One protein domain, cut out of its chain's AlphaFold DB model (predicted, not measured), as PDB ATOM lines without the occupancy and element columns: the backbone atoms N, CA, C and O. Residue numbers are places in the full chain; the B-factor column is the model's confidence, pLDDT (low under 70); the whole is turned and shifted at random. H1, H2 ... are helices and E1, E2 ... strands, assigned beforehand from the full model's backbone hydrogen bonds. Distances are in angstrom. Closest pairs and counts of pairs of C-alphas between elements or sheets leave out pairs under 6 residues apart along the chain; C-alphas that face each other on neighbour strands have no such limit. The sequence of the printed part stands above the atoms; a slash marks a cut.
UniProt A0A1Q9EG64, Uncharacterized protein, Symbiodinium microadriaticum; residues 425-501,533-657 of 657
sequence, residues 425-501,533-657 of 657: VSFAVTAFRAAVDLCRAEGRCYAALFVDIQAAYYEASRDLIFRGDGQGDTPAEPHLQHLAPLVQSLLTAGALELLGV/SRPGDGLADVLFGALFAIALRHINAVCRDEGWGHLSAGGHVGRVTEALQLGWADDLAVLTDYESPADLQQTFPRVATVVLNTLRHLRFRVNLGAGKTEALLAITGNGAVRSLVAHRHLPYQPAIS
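What this domain is: This is residues 425 to 501 and 533 to 657 of the 657 residues of an uncharacterized protein of Symbiodinium microadriaticum (UniProt A0A1Q9EG64). A four-stranded antiparallel sheet makes the middle layer, with the long helices H6 and H8 over one face and H1 and the short H7 on the other. H4 packs on H8 without reaching the sheet; H2, H3 and H5 gather round residues 540 to 550 of H6 at one end, and H9 is at the other end, where residues 648 to 655 stick out. The printed part has 202 residues, with nine named helices and four named strands in the order H1 E1 H2 H3 H4 H5 H6 H7 E2 E3 H8 E4 H9; the sheet's order is E2 E3 E1 E4. The class is mixed, helices and strands; the whole is compact, with a radius of gyration of the C-alphas of 17.5 A and spans of 51 by 37 by 31 A.

Where its parts are: H1, residues 425 to 441, begins at C-alpha 425 (4.010, 20.367, -7.998) and is 24.6 A long. E1 is residues 445 to 451, H2 456 to 459, H3 462 to 466, H4 478 to 492, 23.4 A, and H5 495 to 498. H6, residues 540 to 562, is 33.3 A long, with a kink of 29 degrees near residue 547. H7 is 567 to 573, E2 580 to 584, E3 587 to 594, 23.6 A, H8 597 to 617, 30.4 A, E4 630 to 634 and H9 640 to 649, ending at C-alpha 649 (-4.838, 45.211, 18.677).

How they stand to each other: E2 and E3 form a hairpin, with N 582 and O 589 2.8 A apart; across E3 and E1, N 449 and O 590 are 2.9 A apart, and across E1 and E4, N 448 and O 632 are 2.9 A apart. H8 is on the sheet at a height of 9.0 A, over E3 and E1; H6, on the same face, is over E2 and E3 at 10.3 A. H1 is on the opposite face at 9.6 A. H6 and H8 touch at a steep tilt of 39 degrees, opposite ways, closest at the C-alphas of Ile 555 and Val 611, 6.0 A. Every O i to N i+4 pair is within hydrogen-bond range in H1 and H3, but 18 of 19 in H6, 15 of 17 in H8, 5 of 6 in H9, 5 of 11 in H4 and 1 of 3 in H7, where O i to N i+3 gives 8 of 12 and 3 of 4; H2 and H5 are too short for such a pair.

The domain as a whole: Residues 502 to 532 are not printed, and C-alphas 501 and 533 are 17.0 A apart across the cut. The links H3 to H4 and H8 to E4 are long. Residues 638 to 657 have pLDDT under 70.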
ATOM      1  N   VAL A 425       4.534  19.423  -9.016       91.12
ATOM      2  CA  VAL A 425       4.010  20.367  -7.998       91.12
ATOM      3  C   VAL A 425       4.468  19.982  -6.588       91.12
ATOM      4  O   VAL A 425       4.778  20.840  -5.764       91.12
ATOM      5  N   SER A 426       4.561  18.678  -6.312       93.75
ATOM      6  CA  SER A 426       5.019  18.156  -5.023       93.75
ATOM      7  C   SER A 426       6.428  18.620  -4.655       93.75
ATOM      8  O   SER A 426       6.721  18.727  -3.465       93.75
ATOM      9  N   PHE A 427       7.282  18.941  -5.632       94.06
ATOM     10  CA  PHE A 427       8.611  19.481  -5.365       94.06
ATOM     11  C   PHE A 427       8.528  20.853  -4.686       94.06
ATOM     12  O   PHE A 427       9.165  21.051  -3.657       94.06
ATOM     13  N   ALA A 428       7.680  21.759  -5.188       92.50
ATOM     14  CA  ALA A 428       7.477  23.081  -4.585       92.50
ATOM     15  C   ALA A 428       6.963  22.969  -3.140       92.50
ATOM     16  O   ALA A 428       7.487  23.614  -2.234       92.50
ATOM     17  N   VAL A 429       5.986  22.084  -2.912       93.62
ATOM     18  CA  VAL A 429       5.422  21.825  -1.576       93.62
ATOM     19  C   VAL A 429       6.468  21.232  -0.629       93.62
ATOM     20  O   VAL A 429       6.516  21.591   0.545       93.62
ATOM     21  N   THR A 430       7.308  20.323  -1.123       94.38
ATOM     22  CA  THR A 430       8.366  19.695  -0.319       94.38
ATOM     23  C   THR A 430       9.451  20.704   0.036       94.38
ATOM     24  O   THR A 430       9.848  20.762   1.193       94.38
ATOM     25  N   ALA A 431       9.872  21.542  -0.915       93.00
ATOM     26  CA  ALA A 431      10.834  22.613  -0.670       93.00
ATOM     27  C   ALA A 431      10.310  23.617   0.370       93.00
ATOM     28  O   ALA A 431      11.035  23.963   1.298       93.00
ATOM     29  N   PHE A 432       9.034  24.009   0.271       94.62
ATOM     30  CA  PHE A 432       8.376  24.854   1.270       94.62
ATOM     31  C   PHE A 432       8.409  24.219   2.666       94.62
ATOM     32  O   PHE A 432       8.816  24.854   3.636       94.62
ATOM     33  N   ARG A 433       7.987  22.952   2.777       95.56
ATOM     34  CA  ARG A 433       7.942  22.235   4.060       95.56
ATOM     35  C   ARG A 433       9.324  22.063   4.669       95.56
ATOM     36  O   ARG A 433       9.484  22.354   5.844       95.56
ATOM     37  N   ALA A 434      10.305  21.659   3.867       94.75
ATOM     38  CA  ALA A 434      11.680  21.498   4.319       94.75
ATOM     39  C   ALA A 434      12.228  22.807   4.901       94.75
ATOM     40  O   ALA A 434      12.790  22.800   5.988       94.75
ATOM     41  N   ALA A 435      11.998  23.933   4.226       93.75
ATOM     42  CA  ALA A 435      12.423  25.243   4.701       93.75
ATOM     43  C   ALA A 435      11.785  25.613   6.055       93.75
ATOM     44  O   ALA A 435      12.484  25.979   6.997       93.75
ATOM     45  N   VAL A 436      10.471  25.408   6.191       94.38
ATOM     46  CA  VAL A 436       9.744  25.632   7.451       94.38
ATOM     47  C   VAL A 436      10.206  24.694   8.573       94.38
ATOM     48  O   VAL A 436      10.326  25.120   9.722       94.38
ATOM     49  N   ASP A 437      10.444  23.420   8.271       95.25
ATOM     50  CA  ASP A 437      10.873  22.437   9.264       95.25
ATOM     51  C   ASP A 437      12.301  22.719   9.754       95.25
ATOM     52  O   ASP A 437      12.572  22.535  10.941       95.25
ATOM     53  N   LEU A 438      13.172  23.266   8.897       94.81
ATOM     54  CA  LEU A 438      14.488  23.769   9.301       94.81
ATOM     55  C   LEU A 438      14.367  24.950  10.277       94.81
ATOM     56  O   LEU A 438      14.990  24.913  11.337       94.81
ATOM     57  N   CYS A 439      13.497  25.934  10.007       93.56
ATOM     58  CA  CYS A 439      13.245  27.025  10.963       93.56
ATOM     59  C   CYS A 439      12.770  26.499  12.320       93.56
ATOM     60  O   CYS A 439      13.213  26.962  13.369       93.56
ATOM     61  N   ARG A 440      11.860  25.516  12.306       92.31
ATOM     62  CA  ARG A 440      11.331  24.898  13.530       92.31
ATOM     63  C   ARG A 440      12.410  24.159  14.309       92.31
ATOM     64  O   ARG A 440      12.445  24.288  15.529       92.31
ATOM     65  N   ALA A 441      13.264  23.402  13.623       93.19
ATOM     66  CA  ALA A 441      14.365  22.668  14.241       93.19
ATOM     67  C   ALA A 441      15.373  23.612  14.915       93.19
ATOM     68  O   ALA A 441      15.883  23.300  15.987       93.19
ATOM     69  N   GLU A 442      15.601  24.785  14.325       92.31
ATOM     70  CA  GLU A 442      16.486  25.825  14.864       92.31
ATOM     71  C   GLU A 442      15.789  26.769  15.862       92.31
ATOM     72  O   GLU A 442      16.419  27.668  16.413       92.31
ATOM     73  N   GLY A 443      14.485  26.595  16.104       91.19
ATOM     74  CA  GLY A 443      13.706  27.450  17.001       91.19
ATOM     75  C   GLY A 443      13.502  28.887  16.504       91.19
ATOM     76  O   GLY A 443      13.100  29.743  17.292       91.19
ATOM     77  N   ARG A 444      13.735  29.161  15.215       93.12
ATOM     78  CA  ARG A 444      13.635  30.496  14.608       93.12
ATOM     79  C   ARG A 444      12.195  30.868  14.265       93.12
ATOM     80  O   ARG A 444      11.366  30.010  13.947       93.12
ATOM     81  N   CYS A 445      11.907  32.165  14.310       94.12
ATOM     82  CA  CYS A 445      10.662  32.709  13.772       94.12
ATOM     83  C   CYS A 445      10.737  32.705  12.241       94.12
ATOM     84  O   CYS A 445      11.820  32.844  11.681       94.12
ATOM     85  N   TYR A 446       9.610  32.597  11.540       94.62
ATOM     86  CA  TYR A 446       9.604  32.739  10.081       94.62
ATOM     87  C   TYR A 446       8.354  33.439   9.567       94.62
ATOM     88  O   TYR A 446       7.299  33.429  10.207       94.62
ATOM     89  N   ALA A 447       8.478  34.022   8.381       95.44
ATOM     90  CA  ALA A 447       7.377  34.593   7.632       95.44
ATOM     91  C   ALA A 447       7.326  33.988   6.227       95.44
ATOM     92  O   ALA A 447       8.356  33.806   5.580       95.44
ATOM     93  N   ALA A 448       6.121  33.687   5.752       95.31
ATOM     94  CA  ALA A 448       5.867  33.272   4.379       95.31
ATOM     95  C   ALA A 448       4.829  34.209   3.758       95.31
ATOM     96  O   ALA A 448       3.666  34.198   4.162       95.31
ATOM     97  N   LEU A 449       5.246  35.017   2.787       96.44
ATOM     98  CA  LEU A 449       4.361  35.879   2.009       96.44
ATOM     99  C   LEU A 449       3.894  35.137   0.758       96.44
ATOM    100  O   LEU A 449       4.696  34.865  -0.136       96.44
ATOM    101  N   PHE A 450       2.600  34.847   0.686       95.94
ATOM    102  CA  PHE A 450       1.945  34.295  -0.494       95.94
ATOM    103  C   PHE A 450       1.386  35.435  -1.339       95.94
ATOM    104  O   PHE A 450       0.658  36.278  -0.820       95.94
ATOM    105  N   VAL A 451       1.716  35.465  -2.630       95.19
ATOM    106  CA  VAL A 451       1.308  36.527  -3.558       95.19
ATOM    107  C   VAL A 451       0.453  35.942  -4.682       95.19
ATOM    108  O   VAL A 451       0.902  35.057  -5.404       95.19
ATOM    109  N   ASP A 452      -0.768  36.466  -4.844       92.88
ATOM    110  CA  ASP A 452      -1.686  36.152  -5.954       92.88
ATOM    111  C   ASP A 452      -1.572  37.273  -7.000       92.88
ATOM    112  O   ASP A 452      -1.779  38.450  -6.693       92.88
ATOM    113  N   ILE A 453      -1.215  36.926  -8.241       92.12
ATOM    114  CA  ILE A 453      -1.153  37.876  -9.361       92.12
ATOM    115  C   ILE A 453      -2.451  37.779 -10.168       92.12
ATOM    116  O   ILE A 453      -2.799  36.739 -10.729       92.12
ATOM    117  N   GLN A 454      -3.174  38.890 -10.283       88.62
ATOM    118  CA  GLN A 454      -4.417  38.951 -11.041       88.62
ATOM    119  C   GLN A 454      -4.151  38.786 -12.537       88.62
ATOM    120  O   GLN A 454      -3.393  39.550 -13.133       88.62
ATOM    121  N   ALA A 455      -4.832  37.813 -13.148       84.06
ATOM    122  CA  ALA A 455      -4.815  37.581 -14.593       84.06
ATOM    123  C   ALA A 455      -3.390  37.579 -15.187       84.06
ATOM    124  O   ALA A 455      -3.168  38.118 -16.270       84.06
ATOM    125  N   ALA A 456      -2.440  36.958 -14.480       86.94
ATOM    126  CA  ALA A 456      -0.997  37.077 -14.692       86.94
ATOM    127  C   ALA A 456      -0.559  37.028 -16.168       86.94
ATOM    128  O   ALA A 456       0.100  37.936 -16.676       86.94
ATOM    129  N   TYR A 457      -1.002  36.007 -16.898       88.69
ATOM    130  CA  TYR A 457      -0.669  35.847 -18.311       88.69
ATOM    131  C   TYR A 457      -1.367  36.844 -19.254       88.69
ATOM    132  O   TYR A 457      -0.879  37.076 -20.355       88.69
ATOM    133  N   TYR A 458      -2.517  37.407 -18.882       86.25
ATOM    134  CA  TYR A 458      -3.222  38.408 -19.693       86.25
ATOM    135  C   TYR A 458      -2.658  39.816 -19.492       86.25
ATOM    136  O   TYR A 458      -2.694  40.611 -20.425       86.25
ATOM    137  N   GLU A 459      -2.118  40.114 -18.311       87.38
ATOM    138  CA  GLU A 459      -1.645  41.458 -17.948       87.38
ATOM    139  C   GLU A 459      -0.143  41.671 -18.171       87.38
ATOM    140  O   GLU A 459       0.315  42.808 -18.134       87.38
ATOM    141  N   ALA A 460       0.623  40.609 -18.447       92.06
ATOM    142  CA  ALA A 460       2.065  40.705 -18.671       92.06
ATOM    143  C   ALA A 460       2.424  41.789 -19.711       92.06
ATOM    144  O   ALA A 460       1.965  41.742 -20.858       92.06
ATOM    145  N   SER A 461       3.247  42.765 -19.320       94.56
ATOM    146  CA  SER A 461       3.629  43.879 -20.195       94.56
ATOM    147  C   SER A 461       4.562  43.403 -21.308       94.56
ATOM    148  O   SER A 461       5.677  42.959 -21.046       94.56
ATOM    149  N   ARG A 462       4.117  43.504 -22.567       94.31
ATOM    150  CA  ARG A 462       4.952  43.141 -23.723       94.31
ATOM    151  C   ARG A 462       6.114  44.108 -23.905       94.31
ATOM    152  O   ARG A 462       7.200  43.660 -24.256       94.31
ATOM    153  N   ASP A 463       5.910  45.389 -23.620       94.38
ATOM    154  CA  ASP A 463       6.979  46.381 -23.713       94.38
ATOM    155  C   ASP A 463       8.106  46.028 -22.742       94.38
ATOM    156  O   ASP A 463       9.235  45.817 -23.178       94.38
ATOM    157  N   LEU A 464       7.790  45.768 -21.468       96.19
ATOM    158  CA  LEU A 464       8.796  45.343 -20.486       96.19
ATOM    159  C   LEU A 464       9.431  43.985 -20.804       96.19
ATOM    160  O   LEU A 464      10.573  43.758 -20.428       96.19
ATOM    161  N   ILE A 465       8.739  43.070 -21.491       97.25
ATOM    162  CA  ILE A 465       9.332  41.783 -21.894       97.25
ATOM    163  C   ILE A 465      10.369  41.971 -23.012       97.25
ATOM    164  O   ILE A 465      11.429  41.343 -22.961       97.25
ATOM    165  N   PHE A 466      10.070  42.803 -24.016       96.50
ATOM    166  CA  PHE A 466      10.806  42.818 -25.287       96.50
ATOM    167  C   PHE A 466      11.652  44.065 -25.559       96.50
ATOM    168  O   PHE A 466      12.582  43.964 -26.350       96.50
ATOM    169  N   ARG A 467      11.319  45.231 -24.993       93.50
ATOM    170  CA  ARG A 467      11.918  46.524 -25.387       93.50
ATOM    171  C   ARG A 467      12.312  47.423 -24.218       93.50
ATOM    172  O   ARG A 467      13.259  48.183 -24.353       93.50
ATOM    173  N   GLY A 468      11.580  47.344 -23.115       91.69
ATOM    174  CA  GLY A 468      11.603  48.333 -22.043       91.69
ATOM    175  C   GLY A 468      10.435  49.323 -22.130       91.69
ATOM    176  O   GLY A 468       9.678  49.336 -23.103       91.69
ATOM    177  N   ASP A 469      10.275  50.127 -21.084       87.69
ATOM    178  CA  ASP A 469       9.256  51.170 -20.944       87.69
ATOM    179  C   ASP A 469       9.949  52.535 -20.879       87.69
ATOM    180  O   ASP A 469      10.280  53.026 -19.806       87.69
ATOM    181  N   GLY A 470      10.187  53.157 -22.038       82.75
ATOM    182  CA  GLY A 470      10.855  54.465 -22.120       82.75
ATOM    183  C   GLY A 470      10.058  55.634 -21.523       82.75
ATOM    184  O   GLY A 470      10.542  56.760 -21.536       82.75
ATOM    185  N   GLN A 471       8.834  55.384 -21.045       80.94
ATOM    186  CA  GLN A 471       8.002  56.323 -20.285       80.94
ATOM    187  C   GLN A 471       7.927  55.932 -18.797       80.94
ATOM    188  O   GLN A 471       7.079  56.435 -18.064       80.94
ATOM    189  N   GLY A 472       8.751  54.979 -18.356       77.56
ATOM    190  CA  GLY A 472       8.825  54.573 -16.964       77.56
ATOM    191  C   GLY A 472       9.415  55.683 -16.098       77.56
ATOM    192  O   GLY A 472      10.444  56.263 -16.436       77.56
ATOM    193  N   ASP A 473       8.784  55.928 -14.955       79.62
ATOM    194  CA  ASP A 473       9.287  56.859 -13.953       79.62
ATOM    195  C   ASP A 473       9.935  56.100 -12.799       79.62
ATOM    196  O   ASP A 473       9.428  55.076 -12.322       79.62
ATOM    197  N   THR A 474      11.060  56.627 -12.328       81.50
ATOM    198  CA  THR A 474      11.696  56.154 -11.100       81.50
ATOM    199  C   THR A 474      10.907  56.680  -9.899       81.50
ATOM    200  O   THR A 474      10.672  57.889  -9.824       81.50
ATOM    201  N   PRO A 475      10.510  55.822  -8.942       85.62
ATOM    202  CA  PRO A 475       9.774  56.270  -7.766       85.62
ATOM    203  C   PRO A 475      10.622  57.215  -6.902       85.62
ATOM    204  O   PRO A 475      11.813  56.976  -6.684       85.62
ATOM    205  N   ALA A 476      10.003  58.289  -6.408       83.88
ATOM    206  CA  ALA A 476      10.673  59.325  -5.616       83.88
ATOM    207  C   ALA A 476      10.701  58.997  -4.114       83.88
ATOM    208  O   ALA A 476      11.535  59.514  -3.367       83.88
ATOM    209  N   GLU A 477       9.786  58.146  -3.653       87.62
ATOM    210  CA  GLU A 477       9.622  57.809  -2.248       87.62
ATOM    211  C   GLU A 477      10.869  57.089  -1.701       87.62
ATOM    212  O   GLU A 477      11.331  56.114  -2.301       87.62
ATOM    213  N   PRO A 478      11.387  57.471  -0.514       84.88
ATOM    214  CA  PRO A 478      12.614  56.888   0.040       84.88
ATOM    215  C   PRO A 478      12.579  55.362   0.165       84.88
ATOM    216  O   PRO A 478      13.544  54.672  -0.152       84.88
ATOM    217  N   HIS A 479      11.431  54.810   0.562       82.56
ATOM    218  CA  HIS A 479      11.259  53.369   0.716       82.56
ATOM    219  C   HIS A 479      11.233  52.614  -0.631       82.56
ATOM    220  O   HIS A 479      11.366  51.391  -0.643       82.56
ATOM    221  N   LEU A 480      11.119  53.303  -1.768       90.12
ATOM    222  CA  LEU A 480      11.090  52.717  -3.111       90.12
ATOM    223  C   LEU A 480      12.381  52.941  -3.905       90.12
ATOM    224  O   LEU A 480      12.517  52.387  -4.990       90.12
ATOM    225  N   GLN A 481      13.359  53.666  -3.355       89.38
ATOM    226  CA  GLN A 481      14.619  53.982  -4.046       89.38
ATOM    227  C   GLN A 481      15.402  52.745  -4.506       89.38
ATOM    228  O   GLN A 481      16.111  52.807  -5.509       89.38
ATOM    229  N   HIS A 482      15.220  51.604  -3.832       91.00
ATOM    230  CA  HIS A 482      15.775  50.317  -4.255       91.00
ATOM    231  C   HIS A 482      15.395  49.949  -5.699       91.00
ATOM    232  O   HIS A 482      16.178  49.302  -6.381       91.00
ATOM    233  N   LEU A 483      14.240  50.402  -6.200       93.12
ATOM    234  CA  LEU A 483      13.763  50.114  -7.554       93.12
ATOM    235  C   LEU A 483      14.467  50.934  -8.637       93.12
ATOM    236  O   LEU A 483      14.393  50.555  -9.804       93.12
ATOM    237  N   ALA A 484      15.151  52.029  -8.295       91.38
ATOM    238  CA  ALA A 484      15.729  52.936  -9.284       91.38
ATOM    239  C   ALA A 484      16.682  52.243 -10.280       91.38
ATOM    240  O   ALA A 484      16.496  52.426 -11.484       91.38
ATOM    241  N   PRO A 485      17.630  51.379  -9.860       91.12
ATOM    242  CA  PRO A 485      18.501  50.671 -10.800       91.12
ATOM    243  C   PRO A 485      17.737  49.702 -11.716       91.12
ATOM    244  O   PRO A 485      18.085  49.532 -12.888       91.12
ATOM    245  N   LEU A 486      16.681  49.070 -11.188       92.62
ATOM    246  CA  LEU A 486      15.836  48.148 -11.944       92.62
ATOM    247  C   LEU A 486      15.033  48.894 -13.009       92.62
ATOM    248  O   LEU A 486      15.051  48.496 -14.173       92.62
ATOM    249  N   VAL A 487      14.355  49.973 -12.609       90.12
ATOM    250  CA  VAL A 487      13.590  50.829 -13.519       90.12
ATOM    251  C   VAL A 487      14.516  51.368 -14.595       90.12
ATOM    252  O   VAL A 487      14.230  51.158 -15.765       90.12
ATOM    253  N   GLN A 488      15.670  51.930 -14.223       90.94
ATOM    254  CA  GLN A 488      16.644  52.478 -15.167       90.94
ATOM    255  C   GLN A 488      17.079  51.463 -16.233       90.94
ATOM    256  O   GLN A 488      17.214  51.823 -17.401       90.94
ATOM    257  N   SER A 489      17.264  50.199 -15.848       92.69
ATOM    258  CA  SER A 489      17.589  49.117 -16.786       92.69
ATOM    259  C   SER A 489      16.412  48.785 -17.710       92.69
ATOM    260  O   SER A 489      16.595  48.548 -18.902       92.69
ATOM    261  N   LEU A 490      15.192  48.792 -17.169       92.38
ATOM    262  CA  LEU A 490      13.956  48.529 -17.908       92.38
ATOM    263  C   LEU A 490      13.464  49.723 -18.741       92.38
ATOM    264  O   LEU A 490      12.534  49.545 -19.522       92.38
ATOM    265  N   LEU A 491      14.066  50.912 -18.628       91.81
ATOM    266  CA  LEU A 491      13.774  52.035 -19.531       91.81
ATOM    267  C   LEU A 491      14.301  51.772 -20.945       91.81
ATOM    268  O   LEU A 491      13.694  52.212 -21.921       91.81
ATOM    269  N   THR A 492      15.436  51.075 -21.055       90.94
ATOM    270  CA  THR A 492      16.178  50.923 -22.316       90.94
ATOM    271  C   THR A 492      16.261  49.489 -22.827       90.94
ATOM    272  O   THR A 492      16.574  49.310 -24.001       90.94
ATOM    273  N   ALA A 493      15.997  48.488 -21.983       95.25
ATOM    274  CA  ALA A 493      16.076  47.078 -22.352       95.25
ATOM    275  C   ALA A 493      14.865  46.278 -21.858       95.25
ATOM    276  O   ALA A 493      14.311  46.516 -20.782       95.25
ATOM    277  N   GLY A 494      14.471  45.273 -22.643       97.12
ATOM    278  CA  GLY A 494      13.446  44.309 -22.246       97.12
ATOM    279  C   GLY A 494      13.980  43.239 -21.291       97.12
ATOM    280  O   GLY A 494      15.170  42.934 -21.255       97.12
ATOM    281  N   ALA A 495      13.082  42.581 -20.562       97.88
ATOM    282  CA  ALA A 495      13.418  41.507 -19.634       97.88
ATOM    283  C   ALA A 495      14.206  40.366 -20.295       97.88
ATOM    284  O   ALA A 495      15.137  39.843 -19.693       97.88
ATOM    285  N   LEU A 496      13.870  39.979 -21.532       98.25
ATOM    286  CA  LEU A 496      14.605  38.919 -22.233       98.25
ATOM    287  C   LEU A 496      16.064  39.314 -22.511       98.25
ATOM    288  O   LEU A 496      16.960  38.487 -22.353       98.25
ATOM    289  N   GLU A 497      16.311  40.576 -22.856       97.81
ATOM    290  CA  GLU A 497      17.663  41.101 -23.058       97.81
ATOM    291  C   GLU A 497      18.441  41.144 -21.739       97.81
ATOM    292  O   GLU A 497      19.565  40.653 -21.674       97.81
ATOM    293  N   LEU A 498      17.808  41.602 -20.653       97.38
ATOM    294  CA  LEU A 498      18.396  41.596 -19.305       97.38
ATOM    295  C   LEU A 498      18.687  40.179 -18.777       97.38
ATOM    296  O   LEU A 498      19.555  39.982 -17.925       97.38
ATOM    297  N   LEU A 499      17.980  39.163 -19.279       97.50
ATOM    298  CA  LEU A 499      18.288  37.755 -19.019       97.50
ATOM    299  C   LEU A 499      19.416  37.210 -19.917       97.50
ATOM    300  O   LEU A 499      19.830  36.062 -19.736       97.50
ATOM    301  N   GLY A 500      19.920  37.995 -20.868       97.00
ATOM    302  CA  GLY A 500      20.965  37.606 -21.812       97.00
ATOM    303  C   GLY A 500      20.461  36.678 -22.917       97.00
ATOM    304  O   GLY A 500      21.176  35.757 -23.318       97.00
ATOM    305  N   VAL A 501      19.205  36.822 -23.345       97.88
ATOM    306  CA  VAL A 501      18.662  36.089 -24.501       97.88
ATOM    307  C   VAL A 501      19.172  36.750 -25.794       97.88
ATOM    308  O   VAL A 501      19.154  37.977 -25.880       97.88
ATOM    309  N   SER A 533       0.884  37.404 -22.451       86.75
ATOM    310  CA  SER A 533       1.714  36.347 -23.032       86.75
ATOM    311  C   SER A 533       0.923  35.241 -23.750       86.75
ATOM    312  O   SER A 533       1.502  34.238 -24.144       86.75
ATOM    313  N   ARG A 534      -0.386  35.444 -23.980       82.69
ATOM    314  CA  ARG A 534      -1.330  34.536 -24.679       82.69
ATOM    315  C   ARG A 534      -1.635  33.210 -23.959       82.69
ATOM    316  O   ARG A 534      -1.105  32.159 -24.303       82.69
ATOM    317  N   PRO A 535      -2.580  33.198 -23.013       78.12
ATOM    318  CA  PRO A 535      -2.980  31.976 -22.307       78.12
ATOM    319  C   PRO A 535      -3.471  30.864 -23.234       78.12
ATOM    320  O   PRO A 535      -4.355  31.077 -24.057       78.12
ATOM    321  N   GLY A 536      -2.941  29.651 -23.062       77.31
ATOM    322  CA  GLY A 536      -3.257  28.503 -23.924       77.31
ATOM    323  C   GLY A 536      -2.314  28.333 -25.121       77.31
ATOM    324  O   GLY A 536      -2.452  27.351 -25.861       77.31
ATOM    325  N   ASP A 537      -1.359  29.250 -25.275       87.06
ATOM    326  CA  ASP A 537      -0.144  29.111 -26.074       87.06
ATOM    327  C   ASP A 537       0.963  28.429 -25.238       87.06
ATOM    328  O   ASP A 537       1.048  28.613 -24.023       87.06
ATOM    329  N   GLY A 538       1.814  27.635 -25.887       84.62
ATOM    330  CA  GLY A 538       2.974  27.003 -25.264       84.62
ATOM    331  C   GLY A 538       4.104  27.972 -24.902       84.62
ATOM    332  O   GLY A 538       4.996  27.571 -24.165       84.62
ATOM    333  N   LEU A 539       4.094  29.212 -25.398       92.81
ATOM    334  CA  LEU A 539       5.103  30.231 -25.059       92.81
ATOM    335  C   LEU A 539       4.710  31.127 -23.874       92.81
ATOM    336  O   LEU A 539       5.524  31.929 -23.413       92.81
ATOM    337  N   ALA A 540       3.481  31.009 -23.370       92.31
ATOM    338  CA  ALA A 540       2.942  31.945 -22.387       92.31
ATOM    339  C   ALA A 540       3.725  31.970 -21.068       92.31
ATOM    340  O   ALA A 540       3.921  33.041 -20.488       92.31
ATOM    341  N   ASP A 541       4.178  30.801 -20.613       92.69
ATOM    342  CA  ASP A 541       4.995  30.617 -19.415       92.69
ATOM    343  C   ASP A 541       6.426  31.124 -19.601       92.69
ATOM    344  O   ASP A 541       6.960  31.754 -18.695       92.69
ATOM    345  N   VAL A 542       7.008  30.929 -20.785       95.38
ATOM    346  CA  VAL A 542       8.345  31.432 -21.135       95.38
ATOM    347  C   VAL A 542       8.393  32.965 -21.144       95.38
ATOM    348  O   VAL A 542       9.357  33.575 -20.686       95.38
ATOM    349  N   LEU A 543       7.359  33.621 -21.668       95.94
ATOM    350  CA  LEU A 543       7.344  35.084 -21.761       95.94
ATOM    351  C   LEU A 543       6.987  35.740 -20.425       95.94
ATOM    352  O   LEU A 543       7.685  36.649 -19.982       95.94
ATOM    353  N   PHE A 544       5.939  35.252 -19.754       95.50
ATOM    354  CA  PHE A 544       5.584  35.723 -18.413       95.50
ATOM    355  C   PHE A 544       6.735  35.488 -17.429       95.50
ATOM    356  O   PHE A 544       7.147  36.397 -16.709       95.50
ATOM    357  N   GLY A 545       7.295  34.276 -17.446       95.62
ATOM    358  CA  GLY A 545       8.366  33.868 -16.554       95.62
ATOM    359  C   GLY A 545       9.643  34.685 -16.731       95.62
ATOM    360  O   GLY A 545      10.374  34.845 -15.760       95.62
ATOM    361  N   ALA A 546       9.905  35.238 -17.921       96.75
ATOM    362  CA  ALA A 546      11.072  36.083 -18.155       96.75
ATOM    363  C   ALA A 546      10.980  37.403 -17.376       96.75
ATOM    364  O   ALA A 546      11.902  37.749 -16.640       96.75
ATOM    365  N   LEU A 547       9.844  38.101 -17.468       96.38
ATOM    366  CA  LEU A 547       9.608  39.315 -16.682       96.38
ATOM    367  C   LEU A 547       9.550  39.004 -15.182       96.38
ATOM    368  O   LEU A 547      10.118  39.726 -14.367       96.38
ATOM    369  N   PHE A 548       8.924  37.883 -14.820       96.62
ATOM    370  CA  PHE A 548       8.860  37.431 -13.436       96.62
ATOM    371  C   PHE A 548      10.253  37.121 -12.860       96.62
ATOM    372  O   PHE A 548      10.554  37.511 -11.737       96.62
ATOM    373  N   ALA A 549      11.153  36.523 -13.646       97.06
ATOM    374  CA  ALA A 549      12.529  36.251 -13.235       97.06
ATOM    375  C   ALA A 549      13.315  37.536 -12.925       97.06
ATOM    376  O   ALA A 549      14.120  37.542 -11.993       97.06
ATOM    377  N   ILE A 550      13.075  38.623 -13.666       97.50
ATOM    378  CA  ILE A 550      13.666  39.935 -13.370       97.50
ATOM    379  C   ILE A 550      13.172  40.461 -12.013       97.50
ATOM    380  O   ILE A 550      13.998  40.877 -11.200       97.50
ATOM    381  N   ALA A 551      11.867  40.359 -11.723       96.44
ATOM    382  CA  ALA A 551      11.317  40.731 -10.415       96.44
ATOM    383  C   ALA A 551      11.973  39.935  -9.274       96.44
ATOM    384  O   ALA A 551      12.461  40.512  -8.305       96.44
ATOM    385  N   LEU A 552      12.032  38.608  -9.415       96.44
ATOM    386  CA  LEU A 552      12.594  37.703  -8.411       96.44
ATOM    387  C   LEU A 552      14.080  37.982  -8.136       96.44
ATOM    388  O   LEU A 552      14.503  38.046  -6.978       96.44
ATOM    389  N   ARG A 553      14.873  38.219  -9.192       96.06
ATOM    390  CA  ARG A 553      16.288  38.607  -9.074       96.06
ATOM    391  C   ARG A 553      16.456  39.917  -8.316       96.06
ATOM    392  O   ARG A 553      17.334  39.996  -7.465       96.06
ATOM    393  N   HIS A 554      15.619  40.910  -8.606       96.12
ATOM    394  CA  HIS A 554      15.671  42.189  -7.911       96.12
ATOM    395  C   HIS A 554      15.323  42.048  -6.427       96.12
ATOM    396  O   HIS A 554      16.100  42.486  -5.585       96.12
ATOM    397  N   ILE A 555      14.222  41.362  -6.102       95.12
ATOM    398  CA  ILE A 555      13.823  41.108  -4.709       95.12
ATOM    399  C   ILE A 555      14.964  40.414  -3.954       95.12
ATOM    400  O   ILE A 555      15.316  40.840  -2.862       95.12
ATOM    401  N   ASN A 556      15.588  39.388  -4.543       93.88
ATOM    402  CA  ASN A 556      16.711  38.698  -3.904       93.88
ATOM    403  C   ASN A 556      17.945  39.588  -3.730       93.88
ATOM    404  O   ASN A 556      18.634  39.449  -2.727       93.88
ATOM    405  N   ALA A 557      18.236  40.478  -4.682       94.31
ATOM    406  CA  ALA A 557      19.341  41.423  -4.551       94.31
ATOM    407  C   ALA A 557      19.106  42.390  -3.383       94.31
ATOM    408  O   ALA A 557      19.965  42.511  -2.522       94.31
ATOM    409  N   VAL A 558      17.911  42.979  -3.289       93.94
ATOM    410  CA  VAL A 558      17.562  43.900  -2.195       93.94
ATOM    411  C   VAL A 558      17.554  43.186  -0.846       93.94
ATOM    412  O   VAL A 558      18.124  43.688   0.114       93.94
ATOM    413  N   CYS A 559      16.970  41.985  -0.770       92.00
ATOM    414  CA  CYS A 559      17.018  41.171   0.441       92.00
ATOM    415  C   CYS A 559      18.462  40.871   0.861       92.00
ATOM    416  O   CYS A 559      18.793  41.023   2.030       92.00
ATOM    417  N   ARG A 560      19.339  40.524  -0.086       91.75
ATOM    418  CA  ARG A 560      20.757  40.282   0.194       91.75
ATOM    419  C   ARG A 560      21.462  41.527   0.721       91.75
ATOM    420  O   ARG A 560      22.187  41.423   1.707       91.75
ATOM    421  N   ASP A 561      21.257  42.668   0.071       92.19
ATOM    422  CA  ASP A 561      21.924  43.929   0.404       92.19
ATOM    423  C   ASP A 561      21.464  44.471   1.765       92.19
ATOM    424  O   ASP A 561      22.272  45.005   2.522       92.19
ATOM    425  N   GLU A 562      20.186  44.285   2.110       90.69
ATOM    426  CA  GLU A 562      19.625  44.677   3.409       90.69
ATOM    427  C   GLU A 562      19.749  43.568   4.486       90.69
ATOM    428  O   GLU A 562      19.364  43.774   5.637       90.69
ATOM    429  N   GLY A 563      20.336  42.411   4.152       89.75
ATOM    430  CA  GLY A 563      20.669  41.344   5.105       89.75
ATOM    431  C   GLY A 563      19.511  40.422   5.504       89.75
ATOM    432  O   GLY A 563      19.573  39.780   6.551       89.75
ATOM    433  N   TRP A 564      18.460  40.326   4.692       89.69
ATOM    434  CA  TRP A 564      17.313  39.451   4.938       89.69
ATOM    435  C   TRP A 564      17.375  38.205   4.069       89.69
ATOM    436  O   TRP A 564      17.535  38.269   2.852       89.69
ATOM    437  N   GLY A 565      17.160  37.053   4.680       90.50
ATOM    438  CA  GLY A 565      17.147  35.794   3.960       90.50
ATOM    439  C   GLY A 565      16.370  34.732   4.702       90.50
ATOM    440  O   GLY A 565      15.677  34.993   5.688       90.50
ATOM    441  N   HIS A 566      16.486  33.516   4.199       92.50
ATOM    442  CA  HIS A 566      16.085  32.330   4.929       92.50
ATOM    443  C   HIS A 566      17.353  31.631   5.424       92.50
ATOM    444  O   HIS A 566      17.897  30.772   4.730       92.50
ATOM    445  N   LEU A 567      17.851  32.023   6.598       92.12
ATOM    446  CA  LEU A 567      19.107  31.534   7.160       92.12
ATOM    447  C   LEU A 567      19.103  30.015   7.363       92.12
ATOM    448  O   LEU A 567      20.075  29.366   6.986       92.12
ATOM    449  N   SER A 568      18.017  29.437   7.882       91.50
ATOM    450  CA  SER A 568      17.942  28.001   8.187       91.50
ATOM    451  C   SER A 568      18.103  27.141   6.934       91.50
ATOM    452  O   SER A 568      18.896  26.202   6.893       91.50
ATOM    453  N   ALA A 569      17.399  27.484   5.851       90.06
ATOM    454  CA  ALA A 569      17.559  26.802   4.569       90.06
ATOM    455  C   ALA A 569      18.877  27.192   3.884       90.06
ATOM    456  O   ALA A 569      19.610  26.334   3.390       90.06
ATOM    457  N   GLY A 570      19.201  28.485   3.883       87.31
ATOM    458  CA  GLY A 570      20.386  29.059   3.259       87.31
ATOM    459  C   GLY A 570      21.694  28.505   3.820       87.31
ATOM    460  O   GLY A 570      22.625  28.287   3.050       87.31
ATOM    461  N   GLY A 571      21.760  28.198   5.118       86.38
ATOM    462  CA  GLY A 571      22.931  27.608   5.772       86.38
ATOM    463  C   GLY A 571      23.296  26.233   5.216       86.38
ATOM    464  O   GLY A 571      24.473  25.918   5.066       86.38
ATOM    465  N   HIS A 572      22.297  25.453   4.799       85.81
ATOM    466  CA  HIS A 572      22.493  24.121   4.222       85.81
ATOM    467  C   HIS A 572      22.925  24.152   2.749       85.81
ATOM    468  O   HIS A 572      23.498  23.184   2.255       85.81
ATOM    469  N   VAL A 573      22.654  25.251   2.034       82.62
ATOM    470  CA  VAL A 573      22.945  25.391   0.592       82.62
ATOM    471  C   VAL A 573      23.968  26.487   0.272       82.62
ATOM    472  O   VAL A 573      24.205  26.779  -0.899       82.62
ATOM    473  N   GLY A 574      24.566  27.108   1.295       79.25
ATOM    474  CA  GLY A 574      25.546  28.188   1.149       79.25
ATOM    475  C   GLY A 574      24.963  29.513   0.639       79.25
ATOM    476  O   GLY A 574      25.660  30.263  -0.038       79.25
ATOM    477  N   ARG A 575      23.683  29.798   0.912       81.00
ATOM    478  CA  ARG A 575      22.938  30.981   0.426       81.00
ATOM    479  C   ARG A 575      22.154  31.677   1.541       81.00
ATOM    480  O   ARG A 575      20.955  31.904   1.432       81.00
ATOM    481  N   VAL A 576      22.838  31.980   2.637       75.56
ATOM    482  CA  VAL A 576      22.247  32.507   3.881       75.56
ATOM    483  C   VAL A 576      21.563  33.875   3.745       75.56
ATOM    484  O   VAL A 576      20.666  34.184   4.520       75.56
ATOM    485  N   THR A 577      21.946  34.672   2.747       74.75
ATOM    486  CA  THR A 577      21.421  36.026   2.497       74.75
ATOM    487  C   THR A 577      20.364  36.081   1.391       74.75
ATOM    488  O   THR A 577      19.997  37.164   0.948       74.75
ATOM    489  N   GLU A 578      19.884  34.937   0.895       85.38
ATOM    490  CA  GLU A 578      18.824  34.907  -0.117       85.38
ATOM    491  C   GLU A 578      17.481  34.585   0.538       85.38
ATOM    492  O   GLU A 578      17.354  33.629   1.310       85.38
ATOM    493  N   ALA A 579      16.457  35.372   0.210       90.88
ATOM    494  CA  ALA A 579      15.089  34.995   0.517       90.88
ATOM    495  C   ALA A 579      14.728  33.738  -0.284       90.88
ATOM    496  O   ALA A 579      15.072  33.591  -1.463       90.88
ATOM    497  N   LEU A 580      14.002  32.814   0.340       93.62
ATOM    498  CA  LEU A 580      13.576  31.607  -0.350       93.62
ATOM    499  C   LEU A 580      12.318  31.916  -1.166       93.62
ATOM    500  O   LEU A 580      11.212  31.986  -0.636       93.62
ATOM    501  N   GLN A 581      12.499  32.105  -2.470       94.44
ATOM    502  CA  GLN A 581      11.425  32.449  -3.401       94.44
ATOM    503  C   GLN A 581      10.957  31.210  -4.170       94.44
ATOM    504  O   GLN A 581      11.622  30.753  -5.098       94.44
ATOM    505  N   LEU A 582       9.804  30.666  -3.794       94.62
ATOM    506  CA  LEU A 582       9.178  29.513  -4.434       94.62
ATOM    507  C   LEU A 582       8.104  29.994  -5.410       94.62
ATOM    508  O   LEU A 582       7.019  30.398  -5.000       94.62
ATOM    509  N   GLY A 583       8.414  29.946  -6.705       94.31
ATOM    510  CA  GLY A 583       7.497  30.319  -7.778       94.31
ATOM    511  C   GLY A 583       6.952  29.098  -8.515       94.31
ATOM    512  O   GLY A 583       7.714  28.324  -9.101       94.31
ATOM    513  N   TRP A 584       5.632  28.949  -8.563       94.00
ATOM    514  CA  TRP A 584       4.944  27.988  -9.420       94.00
ATOM    515  C   TRP A 584       4.027  28.728 -10.393       94.00
ATOM    516  O   TRP A 584       2.911  29.097 -10.056       94.00
ATOM    517  N   ALA A 585       4.497  28.912 -11.629       89.44
ATOM    518  CA  ALA A 585       3.831  29.767 -12.610       89.44
ATOM    519  C   ALA A 585       3.653  31.187 -12.043       89.44
ATOM    520  O   ALA A 585       4.662  31.849 -11.809       89.44
ATOM    521  N   ASP A 586       2.418  31.644 -11.852       90.94
ATOM    522  CA  ASP A 586       2.063  32.926 -11.246       90.94
ATOM    523  C   ASP A 586       1.931  32.888  -9.715       90.94
ATOM    524  O   ASP A 586       1.954  33.950  -9.093       90.94
ATOM    525  N   ASP A 587       1.852  31.701  -9.106       93.62
ATOM    526  CA  ASP A 587       1.828  31.547  -7.650       93.62
ATOM    527  C   ASP A 587       3.232  31.766  -7.072       93.62
ATOM    528  O   ASP A 587       4.196  31.103  -7.473       93.62
ATOM    529  N   LEU A 588       3.353  32.661  -6.089       96.00
ATOM    530  CA  LEU A 588       4.622  32.978  -5.435       96.00
ATOM    531  C   LEU A 588       4.509  32.853  -3.919       96.00
ATOM    532  O   LEU A 588       3.623  33.446  -3.310       96.00
ATOM    533  N   ALA A 589       5.468  32.158  -3.315       96.56
ATOM    534  CA  ALA A 589       5.738  32.221  -1.888       96.56
ATOM    535  C   ALA A 589       7.158  32.757  -1.649       96.56
ATOM    536  O   ALA A 589       8.125  32.208  -2.176       96.56
ATOM    537  N   VAL A 590       7.286  33.815  -0.850       96.56
ATOM    538  CA  VAL A 590       8.574  34.374  -0.406       96.56
ATOM    539  C   VAL A 590       8.728  34.089   1.079       96.56
ATOM    540  O   VAL A 590       7.905  34.544   1.873       96.56
ATOM    541  N   LEU A 591       9.751  33.319   1.450       96.06
ATOM    542  CA  LEU A 591      10.009  32.939   2.834       96.06
ATOM    543  C   LEU A 591      11.297  33.582   3.349       96.06
ATOM    544  O   LEU A 591      12.330  33.563   2.673       96.06
ATOM    545  N   THR A 592      11.222  34.086   4.575       95.75
ATOM    546  CA  THR A 592      12.329  34.646   5.358       95.75
ATOM    547  C   THR A 592      12.230  34.157   6.801       95.75
ATOM    548  O   THR A 592      11.136  33.857   7.287       95.75
ATOM    549  N   ASP A 593      13.364  34.065   7.492       94.81
ATOM    550  CA  ASP A 593      13.413  33.667   8.901       94.81
ATOM    551  C   ASP A 593      14.166  34.680   9.768       94.81
ATOM    552  O   ASP A 593      14.923  35.512   9.271       94.81
ATOM    553  N   TYR A 594      13.892  34.640  11.072       93.94
ATOM    554  CA  TYR A 594      14.247  35.685  12.028       93.94
ATOM    555  C   TYR A 594      14.694  35.081  13.354       93.94
ATOM    556  O   TYR A 594      14.176  34.051  13.799       93.94
ATOM    557  N   GLU A 595      15.625  35.759  14.022       92.06
ATOM    558  CA  GLU A 595      16.157  35.309  15.313       92.06
ATOM    559  C   GLU A 595      15.131  35.419  16.442       92.06
ATOM    560  O   GLU A 595      15.139  34.618  17.376       92.06
ATOM    561  N   SER A 596      14.239  36.410  16.369       91.06
ATOM    562  CA  SER A 596      13.284  36.696  17.436       91.06
ATOM    563  C   SER A 596      11.944  37.228  16.914       91.06
ATOM    564  O   SER A 596      11.870  37.749  15.796       91.06
ATOM    565  N   PRO A 597      10.878  37.181  17.738       91.00
ATOM    566  CA  PRO A 597       9.599  37.816  17.422       91.00
ATOM    567  C   PRO A 597       9.711  39.312  17.102       91.00
ATOM    568  O   PRO A 597       8.994  39.804  16.235       91.00
ATOM    569  N   ALA A 598      10.592  40.034  17.801       90.00
ATOM    570  CA  ALA A 598      10.773  41.472  17.613       90.00
ATOM    571  C   ALA A 598      11.420  41.785  16.257       90.00
ATOM    572  O   ALA A 598      10.953  42.680  15.556       90.00
ATOM    573  N   ASP A 599      12.433  41.006  15.872       91.44
ATOM    574  CA  ASP A 599      13.086  41.108  14.563       91.44
ATOM    575  C   ASP A 599      12.091  40.819  13.426       91.44
ATOM    576  O   ASP A 599      11.922  41.637  12.524       91.44
ATOM    577  N   LEU A 600      11.301  39.741  13.536       90.94
ATOM    578  CA  LEU A 600      10.232  39.450  12.572       90.94
ATOM    579  C   LEU A 600       9.273  40.640  12.408       90.94
ATOM    580  O   LEU A 600       8.955  41.025  11.283       90.94
ATOM    581  N   GLN A 601       8.813  41.229  13.516       89.00
ATOM    582  CA  GLN A 601       7.852  42.336  13.495       89.00
ATOM    583  C   GLN A 601       8.422  43.623  12.891       89.00
ATOM    584  O   GLN A 601       7.683  44.354  12.232       89.00
ATOM    585  N   GLN A 602       9.706  43.905  13.107       90.19
ATOM    586  CA  GLN A 602      10.367  45.099  12.575       90.19
ATOM    587  C   GLN A 602      10.743  44.934  11.098       90.19
ATOM    588  O   GLN A 602      10.579  45.865  10.310       90.19
ATOM    589  N   THR A 603      11.198  43.744  10.714       91.12
ATOM    590  CA  THR A 603      11.873  43.514   9.434       91.12
ATOM    591  C   THR A 603      10.928  42.998   8.342       91.12
ATOM    592  O   THR A 603      11.005  43.432   7.189       91.12
ATOM    593  N   PHE A 604       9.983  42.106   8.660       93.88
ATOM    594  CA  PHE A 604       9.090  41.517   7.650       93.88
ATOM    595  C   PHE A 604       8.251  42.534   6.849       93.88
ATOM    596  O   PHE A 604       8.148  42.367   5.629       93.88
ATOM    597  N   PRO A 605       7.687  43.610   7.444       93.31
ATOM    598  CA  PRO A 605       6.930  44.607   6.680       93.31
ATOM    599  C   PRO A 605       7.742  45.224   5.535       93.31
ATOM    600  O   PRO A 605       7.205  45.497   4.457       93.31
ATOM    601  N   ARG A 606       9.051  45.398   5.740       92.31
ATOM    602  CA  ARG A 606       9.965  45.910   4.725       92.31
ATOM    603  C   ARG A 606      10.183  44.892   3.598       92.31
ATOM    604  O   ARG A 606      10.058  45.272   2.436       92.31
ATOM    605  N   VAL A 607      10.388  43.610   3.916       92.88
ATOM    606  CA  VAL A 607      10.465  42.523   2.915       92.88
ATOM    607  C   VAL A 607       9.190  42.478   2.067       92.88
ATOM    608  O   VAL A 607       9.257  42.477   0.837       92.88
ATOM    609  N   ALA A 608       8.017  42.511   2.707       94.69
ATOM    610  CA  ALA A 608       6.735  42.520   2.007       94.69
ATOM    611  C   ALA A 608       6.584  43.750   1.098       94.69
ATOM    612  O   ALA A 608       6.170  43.623  -0.054       94.69
ATOM    613  N   THR A 609       6.993  44.929   1.575       93.56
ATOM    614  CA  THR A 609       7.001  46.173   0.790       93.56
ATOM    615  C   THR A 609       7.870  46.044  -0.462       93.56
ATOM    616  O   THR A 609       7.426  46.429  -1.542       93.56
ATOM    617  N   VAL A 610       9.073  45.473  -0.352       94.19
ATOM    618  CA  VAL A 610       9.970  45.246  -1.499       94.19
ATOM    619  C   VAL A 610       9.327  44.294  -2.509       94.19
ATOM    620  O   VAL A 610       9.254  44.617  -3.695       94.19
ATOM    621  N   VAL A 611       8.793  43.155  -2.056       95.75
ATOM    622  CA  VAL A 611       8.146  42.159  -2.931       95.75
ATOM    623  C   VAL A 611       6.974  42.774  -3.697       95.75
ATOM    624  O   VAL A 611       6.923  42.710  -4.928       95.75
ATOM    625  N   LEU A 612       6.033  43.391  -2.979       95.31
ATOM    626  CA  LEU A 612       4.801  43.915  -3.564       95.31
ATOM    627  C   LEU A 612       5.082  45.073  -4.523       95.31
ATOM    628  O   LEU A 612       4.521  45.107  -5.621       95.31
ATOM    629  N   ASN A 613       5.967  45.999  -4.146       94.19
ATOM    630  CA  ASN A 613       6.273  47.149  -4.989       94.19
ATOM    631  C   ASN A 613       7.116  46.775  -6.203       94.19
ATOM    632  O   ASN A 613       6.842  47.305  -7.278       94.19
ATOM    633  N   THR A 614       8.045  45.822  -6.089       95.38
ATOM    634  CA  THR A 614       8.776  45.308  -7.259       95.38
ATOM    635  C   THR A 614       7.809  44.747  -8.296       95.38
ATOM    636  O   THR A 614       7.857  45.125  -9.466       95.38
ATOM    637  N   LEU A 615       6.876  43.888  -7.872       94.94
ATOM    638  CA  LEU A 615       5.894  43.294  -8.780       94.94
ATOM    639  C   LEU A 615       4.997  44.362  -9.425       94.94
ATOM    640  O   LEU A 615       4.801  44.346 -10.641       94.94
ATOM    641  N   ARG A 616       4.504  45.324  -8.636       92.69
ATOM    642  CA  ARG A 616       3.675  46.439  -9.126       92.69
ATOM    643  C   ARG A 616       4.411  47.319 -10.144       92.69
ATOM    644  O   ARG A 616       3.821  47.668 -11.166       92.69
ATOM    645  N   HIS A 617       5.689  47.634  -9.916       90.94
ATOM    646  CA  HIS A 617       6.493  48.442 -10.846       90.94
ATOM    647  C   HIS A 617       6.773  47.709 -12.157       90.94
ATOM    648  O   HIS A 617       6.776  48.325 -13.219       90.94
ATOM    649  N   LEU A 618       6.869  46.378 -12.121       92.19
ATOM    650  CA  LEU A 618       6.925  45.544 -13.325       92.19
ATOM    651  C   LEU A 618       5.543  45.332 -13.978       92.19
ATOM    652  O   LEU A 618       5.383  44.488 -14.859       92.19
ATOM    653  N   ARG A 619       4.547  46.136 -13.581       92.56
ATOM    654  CA  ARG A 619       3.164  46.147 -14.079       92.56
ATOM    655  C   ARG A 619       2.384  44.861 -13.791       92.56
ATOM    656  O   ARG A 619       1.333  44.641 -14.395       92.56
ATOM    657  N   PHE A 620       2.829  44.037 -12.841       92.38
ATOM    658  CA  PHE A 620       1.997  42.955 -12.324       92.38
ATOM    659  C   PHE A 620       0.920  43.520 -11.397       92.38
ATOM    660  O   PHE A 620       1.186  44.320 -10.498       92.38
ATOM    661  N   ARG A 621      -0.321  43.072 -11.592       91.25
ATOM    662  CA  ARG A 621      -1.441  43.420 -10.714       91.25
ATOM    663  C   ARG A 621      -1.492  42.446  -9.547       91.25
ATOM    664  O   ARG A 621      -2.017  41.347  -9.682       91.25
ATOM    665  N   VAL A 622      -0.936  42.841  -8.407       92.38
ATOM    666  CA  VAL A 622      -1.003  42.028  -7.186       92.38
ATOM    667  C   VAL A 622      -2.405  42.092  -6.581       92.38
ATOM    668  O   VAL A 622      -2.987  43.169  -6.442       92.38
ATOM    669  N   ASN A 623      -2.951  40.938  -6.215       90.69
ATOM    670  CA  ASN A 623      -4.291  40.809  -5.678       90.69
ATOM    671  C   ASN A 623      -4.308  40.962  -4.157       90.69
ATOM    672  O   ASN A 623      -4.035  40.009  -3.429       90.69
ATOM    673  N   LEU A 624      -4.677  42.148  -3.682       89.38
ATOM    674  CA  LEU A 624      -4.795  42.442  -2.249       89.38
ATOM    675  C   LEU A 624      -6.215  42.241  -1.696       89.38
ATOM    676  O   LEU A 624      -6.542  42.739  -0.622       89.38
ATOM    677  N   GLY A 625      -7.080  41.529  -2.425       83.69
ATOM    678  CA  GLY A 625      -8.367  41.100  -1.882       83.69
ATOM    679  C   GLY A 625      -8.196  40.149  -0.690       83.69
ATOM    680  O   GLY A 625      -7.183  39.463  -0.570       83.69
ATOM    681  N   ALA A 626      -9.201  40.070   0.183       84.06
ATOM    682  CA  ALA A 626      -9.178  39.140   1.315       84.06
ATOM    683  C   ALA A 626      -8.997  37.680   0.846       84.06
ATOM    684  O   ALA A 626      -9.655  37.251  -0.109       84.06
ATOM    685  N   GLY A 627      -8.120  36.909   1.504       83.56
ATOM    686  CA  GLY A 627      -7.842  35.517   1.130       83.56
ATOM    687  C   GLY A 627      -6.981  35.351  -0.124       83.56
ATOM    688  O   GLY A 627      -7.023  34.282  -0.737       83.56
ATOM    689  N   LYS A 628      -6.290  36.408  -0.579       87.62
ATOM    690  CA  LYS A 628      -5.503  36.403  -1.823       87.62
ATOM    691  C   LYS A 628      -4.008  36.475  -1.580       87.62
ATOM    692  O   LYS A 628      -3.339  35.452  -1.625       87.62
ATOM    693  N   THR A 629      -3.504  37.678  -1.351       91.81
ATOM    694  CA  THR A 629      -2.115  37.895  -0.958       91.81
ATOM    695  C   THR A 629      -2.082  38.003   0.556       91.81
ATOM    696  O   THR A 629      -2.671  38.926   1.115       91.81
ATOM    697  N   GLU A 630      -1.441  37.047   1.219       92.12
ATOM    698  CA  GLU A 630      -1.458  36.921   2.676       92.12
ATOM    699  C   GLU A 630      -0.090  36.496   3.204       92.12
ATOM    700  O   GLU A 630       0.676  35.805   2.531       92.12
ATOM    701  N   ALA A 631       0.209  36.902   4.435       93.31
ATOM    702  CA  ALA A 631       1.418  36.504   5.136       93.31
ATOM    703  C   ALA A 631       1.083  35.518   6.257       93.31
ATOM    704  O   ALA A 631       0.241  35.792   7.112       93.31
ATOM    705  N   LEU A 632       1.786  34.391   6.281       92.00
ATOM    706  CA  LEU A 632       1.818  33.482   7.419       92.00
ATOM    707  C   LEU A 632       3.021  33.841   8.290       92.00
ATOM    708  O   LEU A 632       4.157  33.738   7.834       92.00
ATOM    709  N   LEU A 633       2.773  34.217   9.543       92.81
ATOM    710  CA  LEU A 633       3.816  34.517  10.523       92.81
ATOM    711  C   LEU A 633       3.845  33.417  11.584       92.81
ATOM    712  O   LEU A 633       2.858  33.197  12.287       92.81
ATOM    713  N   ALA A 634       4.977  32.735  11.711       90.19
ATOM    714  CA  ALA A 634       5.218  31.763  12.763       90.19
ATOM    715  C   ALA A 634       6.175  32.361  13.788       90.19
ATOM    716  O   ALA A 634       7.374  32.500  13.550       90.19
ATOM    717  N   ILE A 635       5.605  32.728  14.931       87.88
ATOM    718  CA  ILE A 635       6.312  33.382  16.026       87.88
ATOM    719  C   ILE A 635       6.627  32.329  17.092       87.88
ATOM    720  O   ILE A 635       5.722  31.690  17.632       87.88
ATOM    721  N   THR A 636       7.909  32.155  17.396       80.62
ATOM    722  CA  THR A 636       8.455  31.175  18.345       80.62
ATOM    723  C   THR A 636       9.360  31.865  19.378       80.62
ATOM    724  O   THR A 636       9.808  32.991  19.181       80.62
ATOM    725  N   GLY A 637       9.612  31.211  20.519       70.38
ATOM    726  CA  GLY A 637      10.548  31.705  21.539       70.38
ATOM    727  C   GLY A 637       9.993  32.732  22.543       70.38
ATOM    728  O   GLY A 637       8.788  32.987  22.642       70.38
ATOM    729  N   ASN A 638      10.902  33.299  23.345       60.62
ATOM    730  CA  ASN A 638      10.582  34.242  24.420       60.62
ATOM    731  C   ASN A 638      10.003  35.551  23.853       60.62
ATOM    732  O   ASN A 638      10.618  36.202  23.016       60.62
ATOM    733  N   GLY A 639       8.815  35.947  24.321       60.81
ATOM    734  CA  GLY A 639       8.099  37.139  23.839       60.81
ATOM    735  C   GLY A 639       6.980  36.863  22.825       60.81
ATOM    736  O   GLY A 639       6.165  37.754  22.586       60.81
ATOM    737  N   ALA A 640       6.847  35.625  22.327       62.75
ATOM    738  CA  ALA A 640       5.822  35.247  21.345       62.75
ATOM    739  C   ALA A 640       4.386  35.607  21.779       62.75
ATOM    740  O   ALA A 640       3.603  36.124  20.984       62.75
ATOM    741  N   VAL A 641       4.052  35.414  23.063       61.53
ATOM    742  CA  VAL A 641       2.719  35.726  23.613       61.53
ATOM    743  C   VAL A 641       2.410  37.229  23.554       61.53
ATOM    744  O   VAL A 641       1.295  37.605  23.205       61.53
ATOM    745  N   ARG A 642       3.386  38.106  23.837       58.19
ATOM    746  CA  ARG A 642       3.190  39.569  23.763       58.19
ATOM    747  C   ARG A 642       3.041  40.046  22.316       58.19
ATOM    748  O   ARG A 642       2.160  40.856  22.038       58.19
ATOM    749  N   SER A 643       3.842  39.506  21.397       57.38
ATOM    750  CA  SER A 643       3.785  39.841  19.968       57.38
ATOM    751  C   SER A 643       2.473  39.402  19.302       57.38
ATOM    752  O   SER A 643       1.912  40.152  18.502       57.38
ATOM    753  N   LEU A 644       1.920  38.241  19.682       56.44
ATOM    754  CA  LEU A 644       0.611  37.765  19.208       56.44
ATOM    755  C   LEU A 644      -0.554  38.652  19.684       56.44
ATOM    756  O   LEU A 644      -1.517  38.861  18.945       56.44
ATOM    757  N   VAL A 645      -0.468  39.200  20.903       47.88
ATOM    758  CA  VAL A 645      -1.481  40.118  21.456       47.88
ATOM    759  C   VAL A 645      -1.409  41.495  20.783       47.88
ATOM    760  O   VAL A 645      -2.452  42.059  20.455       47.88
ATOM    761  N   ALA A 646      -0.209  42.005  20.483       49.38
ATOM    762  CA  ALA A 646      -0.036  43.268  19.760       49.38
ATOM    763  C   ALA A 646      -0.637  43.230  18.338       49.38
ATOM    764  O   ALA A 646      -1.256  44.200  17.907       49.38
ATOM    765  N   HIS A 647      -0.548  42.094  17.634       47.66
ATOM    766  CA  HIS A 647      -1.150  41.943  16.301       47.66
ATOM    767  C   HIS A 647      -2.682  41.843  16.298       47.66
ATOM    768  O   HIS A 647      -3.295  42.175  15.288       47.66
ATOM    769  N   ARG A 648      -3.325  41.454  17.409       38.72
ATOM    770  CA  ARG A 648      -4.796  41.522  17.539       38.72
ATOM    771  C   ARG A 648      -5.321  42.936  17.812       38.72
ATOM    772  O   ARG A 648      -6.510  43.169  17.619       38.72
ATOM    773  N   HIS A 649      -4.462  43.853  18.261       30.06
ATOM    774  CA  HIS A 649      -4.838  45.211  18.677       30.06
ATOM    775  C   HIS A 649      -4.340  46.324  17.751       30.06
ATOM    776  O   HIS A 649      -4.601  47.495  18.025       30.06
ATOM    777  N   LEU A 650      -3.675  45.995  16.642       30.91
ATOM    778  CA  LEU A 650      -3.453  46.973  15.584       30.91
ATOM    779  C   LEU A 650      -4.798  47.224  14.884       30.91
ATOM    780  O   LEU A 650      -5.364  46.279  14.324       30.91
ATOM    781  N   PRO A 651      -5.350  48.455  14.918       26.36
ATOM    782  CA  PRO A 651      -6.481  48.781  14.068       26.36
ATOM    783  C   PRO A 651      -6.073  48.488  12.629       26.36
ATOM    784  O   PRO A 651      -4.914  48.682  12.261       26.36
ATOM    785  N   TYR A 652      -7.028  48.002  11.844       31.05
ATOM    786  CA  TYR A 652      -6.927  47.801  10.406       31.05
ATOM    787  C   TYR A 652      -6.473  49.120   9.754       31.05
ATOM    788  O   TYR A 652      -7.291  49.950   9.369       31.05
ATOM    789  N   GLN A 653      -5.166  49.374   9.718       24.78
ATOM    790  CA  GLN A 653      -4.594  50.479   8.975       24.78
ATOM    791  C   GLN A 653      -4.450  49.982   7.540       24.78
ATOM    792  O   GLN A 653      -3.734  49.002   7.311       24.78
ATOM    793  N   PRO A 654      -5.121  50.613   6.566       28.92
ATOM    794  CA  PRO A 654      -4.904  50.330   5.161       28.92
ATOM    795  C   PRO A 654      -3.545  50.930   4.782       28.92
ATOM    796  O   PRO A 654      -3.465  51.989   4.181       28.92
ATOM    797  N   ALA A 655      -2.457  50.285   5.201       28.64
ATOM    798  CA  ALA A 655      -1.089  50.670   4.856       28.64
ATOM    799  C   ALA A 655      -0.526  49.797   3.722       28.64
ATOM    800  O   ALA A 655       0.683  49.673   3.565       28.64
ATOM    801  N   ILE A 656      -1.415  49.181   2.937       33.66
ATOM    802  CA  ILE A 656      -1.117  48.597   1.628       33.66
ATOM    803  C   ILE A 656      -2.330  48.855   0.719       33.66
ATOM    804  O   ILE A 656      -3.068  47.940   0.354       33.66
ATOM    805  N   SER A 657      -2.590  50.123   0.402       26.83
ATOM    806  CA  SER A 657      -3.319  50.492  -0.819       26.83
ATOM    807  C   SER A 657      -2.284  50.859  -1.867       26.83
ATOM    808  O   SER A 657      -1.630  51.899  -1.648       26.83
TER     809      SER A 657